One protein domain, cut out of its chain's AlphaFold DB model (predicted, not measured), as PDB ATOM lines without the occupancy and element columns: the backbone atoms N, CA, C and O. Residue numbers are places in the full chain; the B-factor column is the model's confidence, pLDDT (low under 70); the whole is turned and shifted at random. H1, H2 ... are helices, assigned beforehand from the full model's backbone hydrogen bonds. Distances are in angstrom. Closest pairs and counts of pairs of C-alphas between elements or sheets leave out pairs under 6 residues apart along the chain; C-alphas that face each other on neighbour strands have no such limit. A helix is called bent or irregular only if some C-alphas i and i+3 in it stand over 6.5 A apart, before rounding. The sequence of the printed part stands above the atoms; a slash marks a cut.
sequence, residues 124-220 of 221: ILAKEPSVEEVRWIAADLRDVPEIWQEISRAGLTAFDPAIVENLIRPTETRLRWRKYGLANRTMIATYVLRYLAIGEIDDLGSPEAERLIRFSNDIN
ATOM      1  N   ILE A 124     136.333 109.259 131.509       51.06
ATOM      2  CA  ILE A 124     137.600 109.061 132.229       51.06
ATOM      3  C   ILE A 124     138.802 109.137 131.273       51.06
ATOM      4  O   ILE A 124     139.872 109.594 131.670       51.06
ATOM      5  N   LEU A 125     138.636 108.692 130.024       51.12
ATOM      6  CA  LEU A 125     139.694 108.678 129.008       51.12
ATOM      7  C   LEU A 125     139.795 109.981 128.197       51.12
ATOM      8  O   LEU A 125     140.856 110.245 127.648       51.12
ATOM      9  N   ALA A 126     138.741 110.804 128.146       55.91
ATOM     10  CA  ALA A 126     138.705 112.022 127.326       55.91
ATOM     11  C   ALA A 126     139.472 113.224 127.907       55.91
ATOM     12  O   ALA A 126     139.653 114.220 127.213       55.91
ATOM     13  N   LYS A 127     139.892 113.181 129.178       62.97
ATOM     14  CA  LYS A 127     140.670 114.267 129.791       62.97
ATOM     15  C   LYS A 127     142.160 114.031 129.573       62.97
ATOM     16  O   LYS A 127     142.722 113.082 130.130       62.97
ATOM     17  N   GLU A 128     142.784 114.925 128.809       70.44
ATOM     18  CA  GLU A 128     144.234 114.945 128.632       70.44
ATOM     19  C   GLU A 128     144.946 115.066 129.987       70.44
ATOM     20  O   GLU A 128     144.574 115.902 130.816       70.44
ATOM     21  N   PRO A 129     145.950 114.223 130.249       73.19
ATOM     22  CA  PRO A 129     146.696 114.283 131.487       73.19
ATOM     23  C   PRO A 129     147.764 115.368 131.475       73.19
ATOM     24  O   PRO A 129     148.464 115.570 130.482       73.19
ATOM     25  N   SER A 130     147.946 116.037 132.612       76.56
ATOM     26  CA  SER A 130     149.019 117.020 132.748       76.56
ATOM     27  C   SER A 130     150.398 116.349 132.822       76.56
ATOM     28  O   SER A 130     150.550 115.224 133.308       76.56
ATOM     29  N   VAL A 131     151.435 117.070 132.382       81.19
ATOM     30  CA  VAL A 131     152.831 116.598 132.440       81.19
ATOM     31  C   VAL A 131     153.248 116.260 133.870       81.19
ATOM     32  O   VAL A 131     153.891 115.240 134.112       81.19
ATOM     33  N   GLU A 132     152.865 117.098 134.830       78.25
ATOM     34  CA  GLU A 132     153.211 116.914 136.238       78.25
ATOM     35  C   GLU A 132     152.585 115.644 136.825       78.25
ATOM     36  O   GLU A 132     153.259 114.888 137.527       78.25
ATOM     37  N   GLU A 133     151.328 115.350 136.487       73.44
ATOM     38  CA  GLU A 133     150.663 114.130 136.941       73.44
ATOM     39  C   GLU A 133     151.329 112.876 136.391       73.44
ATOM     40  O   GLU A 133     151.555 111.923 137.136       73.44
ATOM     41  N   VAL A 134     151.676 112.877 135.104       80.19
ATOM     42  CA  VAL A 134     152.350 111.732 134.490       80.19
ATOM     43  C   VAL A 134     153.731 111.523 135.104       80.19
ATOM     44  O   VAL A 134     154.075 110.392 135.441       80.19
ATOM     45  N   ARG A 135     154.500 112.597 135.324       81.81
ATOM     46  CA  ARG A 135     155.796 112.531 136.020       81.81
ATOM     47  C   ARG A 135     155.654 111.968 137.427       81.81
ATOM     48  O   ARG A 135     156.459 111.137 137.841       81.81
ATOM     49  N   TRP A 136     154.637 112.411 138.158       75.50
ATOM     50  CA  TRP A 136     154.394 111.945 139.514       75.50
ATOM     51  C   TRP A 136     154.056 110.448 139.541       75.50
ATOM     52  O   TRP A 136     154.678 109.705 140.299       75.50
ATOM     53  N   ILE A 137     153.136 109.987 138.693       74.75
ATOM     54  CA  ILE A 137     152.789 108.560 138.614       74.75
ATOM     55  C   ILE A 137     153.987 107.738 138.145       74.75
ATOM     56  O   ILE A 137     154.226 106.659 138.672       74.75
ATOM     57  N   ALA A 138     154.772 108.246 137.193       79.94
ATOM     58  CA  ALA A 138     155.996 107.590 136.754       79.94
ATOM     59  C   ALA A 138     156.984 107.431 137.918       79.94
ATOM     60  O   ALA A 138     157.531 106.351 138.112       79.94
ATOM     61  N   ALA A 139     157.175 108.460 138.745       79.31
ATOM     62  CA  ALA A 139     158.019 108.346 139.932       79.31
ATOM     63  C   ALA A 139     157.481 107.285 140.907       79.31
ATOM     64  O   ALA A 139     158.242 106.431 141.352       79.31
ATOM     65  N   ASP A 140     156.172 107.286 141.174       71.56
ATOM     66  CA  ASP A 140     155.543 106.320 142.083       71.56
ATOM     67  C   ASP A 140     155.684 104.878 141.579       71.56
ATOM     68  O   ASP A 140     156.012 103.986 142.354       71.56
ATOM     69  N   LEU A 141     155.482 104.646 140.281       74.31
ATOM     70  CA  LEU A 141     155.654 103.334 139.660       74.31
ATOM     71  C   LEU A 141     157.125 102.888 139.681       74.31
ATOM     72  O   LEU A 141     157.405 101.734 139.989       74.31
ATOM     73  N   ARG A 142     158.073 103.788 139.390       81.50
ATOM     74  CA  ARG A 142     159.518 103.494 139.414       81.50
ATOM     75  C   ARG A 142     160.003 103.065 140.795       81.50
ATOM     76  O   ARG A 142     160.884 102.218 140.898       81.50
ATOM     77  N   ASP A 143     159.458 103.667 141.845       76.50
ATOM     78  CA  ASP A 143     159.906 103.427 143.215       76.50
ATOM     79  C   ASP A 143     159.369 102.093 143.788       76.50
ATOM     80  O   ASP A 143     159.796 101.674 144.864       76.50
ATOM     81  N   VAL A 144     158.484 101.387 143.066       67.56
ATOM     82  CA  VAL A 144     158.052 100.023 143.408       67.56
ATOM     83  C   VAL A 144     158.960  99.001 142.701       67.56
ATOM     84  O   VAL A 144     158.927  98.908 141.470       67.56
ATOM     85  N   PRO A 145     159.765  98.203 143.431       76.31
ATOM     86  CA  PRO A 145     160.780  97.332 142.830       76.31
ATOM     87  C   PRO A 145     160.237  96.331 141.805       76.31
ATOM     88  O   PRO A 145     160.853  96.131 140.759       76.31
ATOM     89  N   GLU A 146     159.083  95.722 142.076       70.81
ATOM     90  CA  GLU A 146     158.437  94.740 141.199       70.81
ATOM     91  C   GLU A 146     157.996  95.382 139.878       70.81
ATOM     92  O   GLU A 146     158.178  94.810 138.803       70.81
ATOM     93  N   ILE A 147     157.470  96.607 139.958       73.38
ATOM     94  CA  ILE A 147     157.074  97.419 138.804       73.38
ATOM     95  C   ILE A 147     158.291  97.781 137.969       73.38
ATOM     96  O   ILE A 147     158.298  97.585 136.753       73.38
ATOM     97  N   TRP A 148     159.330  98.296 138.620       81.06
ATOM     98  CA  TRP A 148     160.539  98.730 137.939       81.06
ATOM     99  C   TRP A 148     161.250  97.586 137.219       81.06
ATOM    100  O   TRP A 148     161.669  97.750 136.071       81.06
ATOM    101  N   GLN A 149     161.357  96.420 137.860       81.94
ATOM    102  CA  GLN A 149     161.942  95.226 137.247       81.94
ATOM    103  C   GLN A 149     161.171  94.803 135.999       81.94
ATOM    104  O   GLN A 149     161.777  94.523 134.964       81.94
ATOM    105  N   GLU A 150     159.843  94.794 136.079       77.31
ATOM    106  CA  GLU A 150     158.997  94.390 134.964       77.31
ATOM    107  C   GLU A 150     159.076  95.389 133.797       77.31
ATOM    108  O   GLU A 150     159.262  94.987 132.648       77.31
ATOM    109  N   ILE A 151     159.035  96.695 134.082       80.19
ATOM    110  CA  ILE A 151     159.215  97.748 133.070       80.19
ATOM    111  C   ILE A 151     160.589  97.643 132.402       80.19
ATOM    112  O   ILE A 151     160.681  97.701 131.174       80.19
ATOM    113  N   SER A 152     161.645  97.447 133.194       82.81
ATOM    114  CA  SER A 152     163.015  97.310 132.685       82.81
ATOM    115  C   SER A 152     163.173  96.077 131.795       82.81
ATOM    116  O   SER A 152     163.894  96.118 130.801       82.81
ATOM    117  N   ARG A 153     162.472  94.983 132.120       81.75
ATOM    118  CA  ARG A 153     162.465  93.746 131.329       81.75
ATOM    119  C   ARG A 153     161.710  93.896 130.007       81.75
ATOM    120  O   ARG A 153     162.154  93.353 129.000       81.75
ATOM    121  N   ALA A 154     160.576  94.595 130.011       72.62
ATOM    122  CA  ALA A 154     159.698  94.712 128.846       72.62
ATOM    123  C   ALA A 154     160.273  95.595 127.719       72.62
ATOM    124  O   ALA A 154     159.901  95.424 126.553       72.62
ATOM    125  N   GLY A 155     161.173  96.532 128.045       73.25
ATOM    126  CA  GLY A 155     161.779  97.449 127.076       73.25
ATOM    127  C   GLY A 155     160.743  98.277 126.297       73.25
ATOM    128  O   GLY A 155     159.688  98.638 126.820       73.25
ATOM    129  N   LEU A 156     161.030  98.583 125.023       74.12
ATOM    130  CA  LEU A 156     160.113  99.323 124.134       74.12
ATOM    131  C   LEU A 156     159.115  98.437 123.374       74.12
ATOM    132  O   LEU A 156     158.228  98.962 122.700       74.12
ATOM    133  N   THR A 157     159.244  97.111 123.440       55.38
ATOM    134  CA  THR A 157     158.348  96.203 122.711       55.38
ATOM    135  C   THR A 157     156.914  96.246 123.252       55.38
ATOM    136  O   THR A 157     156.666  96.699 124.373       55.38
ATOM    137  N   ALA A 158     155.960  95.856 122.395       53.75
ATOM    138  CA  ALA A 158     154.526  96.106 122.544       53.75
ATOM    139  C   ALA A 158     153.982  95.856 123.960       53.75
ATOM    140  O   ALA A 158     154.415  94.946 124.660       53.75
ATOM    141  N   PHE A 159     153.026  96.710 124.335       53.97
ATOM    142  CA  PHE A 159     152.172  96.669 125.525       53.97
ATOM    143  C   PHE A 159     152.092  95.267 126.154       53.97
ATOM    144  O   PHE A 159     151.473  94.379 125.574       53.97
ATOM    145  N   ASP A 160     152.745  95.062 127.306       57.69
ATOM    146  CA  ASP A 160     152.806  93.741 127.937       57.69
ATOM    147  C   ASP A 160     151.500  93.520 128.714       57.69
ATOM    148  O   ASP A 160     151.255  94.222 129.706       57.69
ATOM    149  N   PRO A 161     150.645  92.570 128.300       54.50
ATOM    150  CA  PRO A 161     149.423  92.267 129.025       54.50
ATOM    151  C   PRO A 161     149.709  91.826 130.461       54.50
ATOM    152  O   PRO A 161     148.863  92.041 131.312       54.50
ATOM    153  N   ALA A 162     150.884  91.273 130.774       56.09
ATOM    154  CA  ALA A 162     151.274  90.927 132.137       56.09
ATOM    155  C   ALA A 162     151.549  92.168 132.999       56.09
ATOM    156  O   ALA A 162     151.164  92.172 134.165       56.09
ATOM    157  N   ILE A 163     152.121  93.246 132.443       58.75
ATOM    158  CA  ILE A 163     152.185  94.547 133.137       58.75
ATOM    159  C   ILE A 163     150.762  95.051 133.376       58.75
ATOM    160  O   ILE A 163     150.410  95.488 134.467       58.75
ATOM    161  N   VAL A 164     149.892  94.953 132.380       56.72
ATOM    162  CA  VAL A 164     148.528  95.471 132.517       56.72
ATOM    163  C   VAL A 164     147.703  94.641 133.491       56.72
ATOM    164  O   VAL A 164     146.977  95.214 134.285       56.72
ATOM    165  N   GLU A 165     147.817  93.318 133.483       56.88
ATOM    166  CA  GLU A 165     147.021  92.399 134.303       56.88
ATOM    167  C   GLU A 165     147.563  92.223 135.723       56.88
ATOM    168  O   GLU A 165     146.771  92.057 136.647       56.88
ATOM    169  N   ASN A 166     148.884  92.290 135.920       54.03
ATOM    170  CA  ASN A 166     149.515  92.025 137.221       54.03
ATOM    171  C   ASN A 166     150.000  93.288 137.931       54.03
ATOM    172  O   ASN A 166     150.318  93.237 139.117       54.03
ATOM    173  N   LEU A 167     150.057  94.415 137.224       54.28
ATOM    174  CA  LEU A 167     150.656  95.637 137.735       54.28
ATOM    175  C   LEU A 167     149.670  96.803 137.708       54.28
ATOM    176  O   LEU A 167     149.383  97.377 138.756       54.28
ATOM    177  N   ILE A 168     149.082  97.078 136.536       52.94
ATOM    178  CA  ILE A 168     148.086  98.142 136.331       52.94
ATOM    179  C   ILE A 168     146.706  97.699 136.837       52.94
ATOM    180  O   ILE A 168     146.066  98.430 137.576       52.94
ATOM    181  N   ARG A 169     146.236  96.485 136.528       52.50
ATOM    182  CA  ARG A 169     144.921  95.971 136.957       52.50
ATOM    183  C   ARG A 169     144.806  95.745 138.469       52.50
ATOM    184  O   ARG A 169     143.726  95.973 139.013       52.50
ATOM    185  N   PRO A 170     145.856  95.313 139.187       45.91
ATOM    186  CA  PRO A 170     145.820  95.190 140.643       45.91
ATOM    187  C   PRO A 170     145.867  96.548 141.349       45.91
ATOM    188  O   PRO A 170     145.186  96.737 142.357       45.91
ATOM    189  N   THR A 171     146.569  97.540 140.783       44.62
ATOM    190  CA  THR A 171     146.422  98.940 141.226       44.62
ATOM    191  C   THR A 171     145.032  99.478 140.888       44.62
ATOM    192  O   THR A 171     144.391 100.070 141.743       44.62
ATOM    193  N   GLU A 172     144.498  99.194 139.704       41.75
ATOM    194  CA  GLU A 172     143.144  99.535 139.248       41.75
ATOM    195  C   GLU A 172     142.004  98.885 140.061       41.75
ATOM    196  O   GLU A 172     140.930  99.475 140.198       41.75
ATOM    197  N   THR A 173     142.179  97.652 140.550       36.88
ATOM    198  CA  THR A 173     141.179  96.931 141.366       36.88
ATOM    199  C   THR A 173     141.125  97.452 142.794       36.88
ATOM    200  O   THR A 173     140.078  97.328 143.433       36.88
ATOM    201  N   ARG A 174     142.157  98.170 143.259       44.12
ATOM    202  CA  ARG A 174     141.944  99.186 144.292       44.12
ATOM    203  C   ARG A 174     141.099 100.277 143.635       44.12
ATOM    204  O   ARG A 174     141.598 101.064 142.835       44.12
ATOM    205  N   LEU A 175     139.808 100.330 143.977       37.69
ATOM    206  CA  LEU A 175     138.814 101.297 143.472       37.69
ATOM    207  C   LEU A 175     139.345 102.748 143.388       37.69
ATOM    208  O   LEU A 175     138.862 103.526 142.575       37.69
ATOM    209  N   ARG A 176     140.370 103.085 144.179       41.00
ATOM    210  CA  ARG A 176     141.133 104.337 144.170       41.00
ATOM    211  C   ARG A 176     141.914 104.677 142.894       41.00
ATOM    212  O   ARG A 176     142.285 105.828 142.775       41.00
ATOM    213  N   TRP A 177     142.202 103.768 141.961       41.81
ATOM    214  CA  TRP A 177     143.068 104.105 140.806       41.81
ATOM    215  C   TRP A 177     142.334 104.044 139.461       41.81
ATOM    216  O   TRP A 177     142.623 104.836 138.567       41.81
ATOM    217  N   ARG A 178     141.290 103.210 139.333       40.06
ATOM    218  CA  ARG A 178     140.405 103.182 138.147       40.06
ATOM    219  C   ARG A 178     139.639 104.484 137.888       40.06
ATOM    220  O   ARG A 178     139.133 104.676 136.788       40.06
ATOM    221  N   LYS A 179     139.499 105.345 138.898       48.16
ATOM    222  CA  LYS A 179     138.388 106.308 138.991       48.16
ATOM    223  C   LYS A 179     138.767 107.789 138.850       48.16
ATOM    224  O   LYS A 179     137.890 108.637 138.948       48.16
ATOM    225  N   TYR A 180     140.036 108.100 138.574       50.19
ATOM    226  CA  TYR A 180     140.563 109.480 138.576       50.19
ATOM    227  C   TYR A 180     141.168 109.942 137.240       50.19
ATOM    228  O   TYR A 180     142.069 110.773 137.227       50.19
ATOM    229  N   GLY A 181     140.784 109.344 136.106       51.06
ATOM    230  CA  GLY A 181     141.487 109.601 134.835       51.06
ATOM    231  C   GLY A 181     142.941 109.102 134.842       51.06
ATOM    232  O   GLY A 181     143.717 109.405 133.934       51.06
ATOM    233  N   LEU A 182     143.327 108.327 135.866       53.75
ATOM    234  CA  LEU A 182     144.688 107.836 136.052       53.75
ATOM    235  C   LEU A 182     145.025 106.678 135.125       53.75
ATOM    236  O   LEU A 182     146.202 106.431 134.947       53.75
ATOM    237  N   ALA A 183     144.064 105.996 134.496       58.28
ATOM    238  CA  ALA A 183     144.383 104.930 133.542       58.28
ATOM    239  C   ALA A 183     145.196 105.474 132.354       58.28
ATOM    240  O   ALA A 183     146.278 104.968 132.073       58.28
ATOM    241  N   ASN A 184     144.742 106.575 131.738       64.81
ATOM    242  CA  ASN A 184     145.491 107.247 130.673       64.81
ATOM    243  C   ASN A 184     146.849 107.765 131.188       64.81
ATOM    244  O   ASN A 184     147.898 107.469 130.622       64.81
ATOM    245  N   ARG A 185     146.851 108.422 132.358       75.00
ATOM    246  CA  ARG A 185     148.074 108.922 133.015       75.00
ATOM    247  C   ARG A 185     149.081 107.808 133.331       75.00
ATOM    248  O   ARG A 185     150.274 108.007 133.165       75.00
ATOM    249  N   THR A 186     148.605 106.639 133.755       71.06
ATOM    250  CA  THR A 186     149.397 105.452 134.123       71.06
ATOM    251  C   THR A 186     149.955 104.767 132.886       71.06
ATOM    252  O   THR A 186     151.109 104.342 132.898       71.06
ATOM    253  N   MET A 187     149.179 104.698 131.799       73.94
ATOM    254  CA  MET A 187     149.678 104.207 130.512       73.94
ATOM    255  C   MET A 187     150.819 105.090 130.003       73.94
ATOM    256  O   MET A 187     151.887 104.574 129.677       73.94
ATOM    257  N   ILE A 188     150.636 106.413 130.016       79.56
ATOM    258  CA  ILE A 188     151.676 107.350 129.575       79.56
ATOM    259  C   ILE A 188     152.864 107.331 130.545       79.56
ATOM    260  O   ILE A 188     154.007 107.294 130.103       79.56
ATOM    261  N   ALA A 189     152.634 107.251 131.857       83.12
ATOM    262  CA  ALA A 189     153.698 107.116 132.851       83.12
ATOM    263  C   ALA A 189     154.531 105.849 132.626       83.12
ATOM    264  O   ALA A 189     155.757 105.899 132.644       83.12
ATOM    265  N   THR A 190     153.877 104.721 132.343       80.31
ATOM    266  CA  THR A 190     154.558 103.463 132.010       80.31
ATOM    267  C   THR A 190     155.370 103.605 130.724       80.31
ATOM    268  O   THR A 190     156.481 103.087 130.643       80.31
ATOM    269  N   TYR A 191     154.856 104.335 129.732       82.50
ATOM    270  CA  TYR A 191     155.587 104.623 128.501       82.50
ATOM    271  C   TYR A 191     156.843 105.464 128.770       82.50
ATOM    272  O   TYR A 191     157.931 105.072 128.357       82.50
ATOM    273  N   VAL A 192     156.733 106.538 129.556       88.50
ATOM    274  CA  VAL A 192     157.880 107.359 129.982       88.50
ATOM    275  C   VAL A 192     158.914 106.525 130.739       88.50
ATOM    276  O   VAL A 192     160.109 106.625 130.469       88.50
ATOM    277  N   LEU A 193     158.475 105.652 131.646       87.94
ATOM    278  CA  LEU A 193     159.383 104.794 132.405       87.94
ATOM    279  C   LEU A 193     160.128 103.777 131.552       87.94
ATOM    280  O   LEU A 193     161.260 103.443 131.886       87.94
ATOM    281  N   ARG A 194     159.541 103.304 130.451       87.00
ATOM    282  CA  ARG A 194     160.256 102.432 129.510       87.00
ATOM    283  C   ARG A 194     161.431 103.168 128.876       87.00
ATOM    284  O   ARG A 194     162.516 102.604 128.834       87.00
ATOM    285  N   TYR A 195     161.235 104.420 128.456       89.69
ATOM    286  CA  TYR A 195     162.314 105.262 127.920       89.69
ATOM    287  C   TYR A 195     163.393 105.542 128.968       89.69
ATOM    288  O   TYR A 195     164.578 105.507 128.644       89.69
ATOM    289  N   LEU A 196     162.996 105.747 130.228       91.12
ATOM    290  CA  LEU A 196     163.939 105.894 131.337       91.12
ATOM    291  C   LEU A 196     164.748 104.607 131.556       91.12
ATOM    292  O   LEU A 196     165.962 104.656 131.714       91.12
ATOM    293  N   ALA A 197     164.090 103.446 131.547       88.69
ATOM    294  CA  ALA A 197     164.728 102.161 131.823       88.69
ATOM    295  C   ALA A 197     165.761 101.755 130.761       88.69
ATOM    296  O   ALA A 197     166.747 101.096 131.093       88.69
ATOM    297  N   ILE A 198     165.562 102.159 129.504       89.25
ATOM    298  CA  ILE A 198     166.523 101.900 128.422       89.25
ATOM    299  C   ILE A 198     167.574 103.008 128.252       89.25
ATOM    300  O   ILE A 198     168.455 102.873 127.408       89.25
ATOM    301  N   GLY A 199     167.497 104.082 129.046       88.94
ATOM    302  CA  GLY A 199     168.454 105.193 129.015       88.94
ATOM    303  C   GLY A 199     168.261 106.190 127.868       88.94
ATOM    304  O   GLY A 199     169.193 106.919 127.550       88.94
ATOM    305  N   GLU A 200     167.080 106.239 127.243       88.88
ATOM    306  CA  GLU A 200     166.748 107.242 126.210       88.88
ATOM    307  C   GLU A 200     166.314 108.587 126.815       88.88
ATOM    308  O   GLU A 200     166.308 109.611 126.133       88.88
ATOM    309  N   ILE A 201     165.940 108.595 128.098       92.81
ATOM    310  CA  ILE A 201     165.785 109.813 128.898       92.81
ATOM    311  C   ILE A 201     166.572 109.661 130.198       92.81
ATOM    312  O   ILE A 201     166.572 108.587 130.798       92.81
ATOM    313  N   ASP A 202     167.214 110.741 130.638       87.44
ATOM    314  CA  ASP A 202     168.087 110.724 131.820       87.44
ATOM    315  C   ASP A 202     167.299 110.759 133.136       87.44
ATOM    316  O   ASP A 202     167.644 110.098 134.118       87.44
ATOM    317  N   ASP A 203     166.219 111.543 133.166       92.38
ATOM    318  CA  ASP A 203     165.397 111.740 134.350       92.38
ATOM    319  C   ASP A 203     163.949 112.107 133.993       92.38
ATOM    320  O   ASP A 203     163.645 112.569 132.894       92.38
ATOM    321  N   LEU A 204     163.026 111.905 134.938       88.75
ATOM    322  CA  LEU A 204     161.601 112.196 134.736       88.75
ATOM    323  C   LEU A 204     161.302 113.701 134.610       88.75
ATOM    324  O   LEU A 204     160.267 114.075 134.059       88.75
ATOM    325  N   GLY A 205     162.168 114.565 135.136       89.19
ATOM    326  CA  GLY A 205     162.079 116.021 135.047       89.19
ATOM    327  C   GLY A 205     162.676 116.600 133.762       89.19
ATOM    328  O   GLY A 205     162.522 117.799 133.527       89.19
ATOM    329  N   SER A 206     163.292 115.778 132.909       90.81
ATOM    330  CA  SER A 206     163.973 116.249 131.706       90.81
ATOM    331  C   SER A 206     163.003 116.862 130.677       90.81
ATOM    332  O   SER A 206     161.811 116.506 130.630       90.81
ATOM    333  N   PRO A 207     163.480 117.786 129.819       91.81
ATOM    334  CA  PRO A 207     162.721 118.270 128.665       91.81
ATOM    335  C   PRO A 207     162.285 117.145 127.715       91.81
ATOM    336  O   PRO A 207     161.239 117.240 127.074       91.81
ATOM    337  N   GLU A 208     163.073 116.079 127.616       91.12
ATOM    338  CA  GLU A 208     162.804 114.887 126.812       91.12
ATOM    339  C   GLU A 208     161.592 114.131 127.364       91.12
ATOM    340  O   GLU A 208     160.681 113.796 126.602       91.12
ATOM    341  N   ALA A 209     161.532 113.942 128.687       88.94
ATOM    342  CA  ALA A 209     160.388 113.342 129.363       88.94
ATOM    343  C   ALA A 209     159.114 114.168 129.138       88.94
ATOM    344  O   ALA A 209     158.059 113.615 128.840       88.94
ATOM    345  N   GLU A 210     159.204 115.501 129.203       91.38
ATOM    346  CA  GLU A 210     158.064 116.376 128.914       91.38
ATOM    347  C   GLU A 210     157.550 116.226 127.482       91.38
ATOM    348  O   GLU A 210     156.343 116.086 127.270       91.38
ATOM    349  N   ARG A 211     158.457 116.237 126.497       88.75
ATOM    350  CA  ARG A 211     158.092 116.058 125.085       88.75
ATOM    351  C   ARG A 211     157.403 114.719 124.857       88.75
ATOM    352  O   ARG A 211     156.406 114.676 124.144       88.75
ATOM    353  N   LEU A 212     157.897 113.656 125.489       87.62
ATOM    354  CA  LEU A 212     157.324 112.318 125.377       87.62
ATOM    355  C   LEU A 212     155.904 112.244 125.954       87.62
ATOM    356  O   LEU A 212     155.023 111.620 125.359       87.62
ATOM    357  N   ILE A 213     155.669 112.913 127.086       86.94
ATOM    358  CA  ILE A 213     154.346 112.982 127.715       86.94
ATOM    359  C   ILE A 213     153.366 113.727 126.809       86.94
ATOM    360  O   ILE A 213     152.291 113.210 126.518       86.94
ATOM    361  N   ARG A 214     153.751 114.911 126.322       85.44
ATOM    362  CA  ARG A 214     152.907 115.726 125.434       85.44
ATOM    363  C   ARG A 214     152.589 115.001 124.127       85.44
ATOM    364  O   ARG A 214     151.429 114.915 123.756       85.44
ATOM    365  N   PHE A 215     153.589 114.385 123.499       83.31
ATOM    366  CA  PHE A 215     153.398 113.581 122.290       83.31
ATOM    367  C   PHE A 215     152.406 112.426 122.499       83.31
ATOM    368  O   PHE A 215     151.601 112.117 121.627       83.31
ATOM    369  N   SER A 216     152.447 111.795 123.672       74.81
ATOM    370  CA  SER A 216     151.537 110.697 124.002       74.81
ATOM    371  C   SER A 216     150.103 111.171 124.255       74.81
ATOM    372  O   SER A 216     149.173 110.389 124.070       74.81
ATOM    373  N   ASN A 217     149.903 112.431 124.650       69.44
ATOM    374  CA  ASN A 217     148.570 113.030 124.725       69.44
ATOM    375  C   ASN A 217     147.991 113.248 123.327       69.44
ATOM    376  O   ASN A 217     146.873 112.808 123.083       69.44
ATOM    377  N   ASP A 218     148.786 113.806 122.409       67.38
ATOM    378  CA  ASP A 218     148.369 114.125 121.034       67.38
ATOM    379  C   ASP A 218     147.956 112.883 120.214       67.38
ATOM    380  O   ASP A 218     147.173 112.979 119.273       67.38
ATOM    381  N   ILE A 219     148.487 111.697 120.541       61.44
ATOM    382  CA  ILE A 219     148.106 110.426 119.891       61.44
ATOM    383  C   ILE A 219     146.756 109.898 120.401       61.44
ATOM    384  O   ILE A 219     146.080 109.150 119.692       61.44
ATOM    385  N   ASN A 220     146.387 110.231 121.639       47.88
ATOM    386  CA  ASN A 220     145.213 109.683 122.324       47.88
ATOM    387  C   ASN A 220     144.002 110.636 122.334       47.88
ATOM    388  O   ASN A 220     142.927 110.224 122.777       47.88
TER     389      ASN A 220
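Overview. This is residues 124 to 220 of the 221 residues of an uncharacterized protein of Rhodoblastus acidophilus (UniProt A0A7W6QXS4). One long helix, H4, runs through the middle of a compact helical body; H1 crosses it steeply, while H5 packs beside it on one side and H2 crosses near its later end on the other. H3 is set off from this group, next to H2, with few contacts. The printed part has 97 residues with five named helices, H1 to H5 in that order along the chain, and no named strand; the class is all helix. The whole is compact, with a radius of gyration of the C-alphas of 12.4 A, and rounded, spanning 33 by 28 by 23 A.

Arrangement. Start at H4, residues 182 to 197, whose centre is 1.6 A from the mean of the C-alphas. Look from it to H1, residues 131 to 142: they touch, closest at the C-alphas of Ala 138 and Ala 189, 4.6 A apart, at a steep tilt of 66 degrees, the same way. H5, residues 207 to 220, touches residues 188 to 192 of H4, closest at the C-alphas of Ile 188 and Ser 216, 6.5 A apart. These two helices form a hairpin, running opposite ways at a steep tilt of 42 degrees. H5 also touches H1, through residues 210 to 214 of H5 and 131 to 134 of H1, closest at the C-alphas of Val 131 and Ile 213, 6.1 A apart; they are about perpendicular at 76 degrees. Now find H2, residues 145 to 154, which touches residues 190 to 197 of H4, closest at the C-alphas of Ser 152 and Ala 197, 5.2 A apart; at 71 degrees they are only just about perpendicular. H1 and H2 only just touch, with 3 pairs of C-alphas within 8 A, and only at the corner by their link; the closest C-alphas, of Arg 142 and Trp 148, are 5.1 A apart. H3, residues 161 to 173, and H2 form a hairpin that only just touches, with 3 pairs of C-alphas within 8 A, the closest those of Ile 147 and Leu 167 at 6.7 A; they run opposite ways at a shallow tilt of 32 degrees, only just short of steep. H3 and H4 are close but not clearly touching, and H3 is apart from H1 and H5. In H1, H2 and H4 every O i to N i+4 pair is within hydrogen-bond range; in H3 6 of 9 are, and in H5 9 of 10.

Along the chain. Find C-alpha 182 at (144.688, 107.836, 136.052); from there H4, the longest helix by residues, runs 21.3 A to C-alpha 197 at (164.728, 102.161, 131.823). H5, residues 207 to 220, covers 20.5 A and ends at C-alpha 220 at (145.213, 109.683, 122.324). H1, residues 131 to 142, covers 16.3 A, H3, residues 161 to 173, 15.6 A, and H2, residues 145 to 154, 14.3 A. H3 is neither bent nor irregular, but only just: C-alphas 165 and 168 are 6.2 A apart.

Size, cuts and confidence. The two C-alphas farthest apart, those of Leu 175 and Glu 200, are 33.4 A apart. The printed part has no cut; the link from H1 to H2 is tight, the other three are short, and no link is long. Look in the B-factor column for the mean pLDDT of 70.8 over the printed part; 37 residues are under 70: residues 124 to 127, residue 144, residues 157 to 184 and residues 217 to 220.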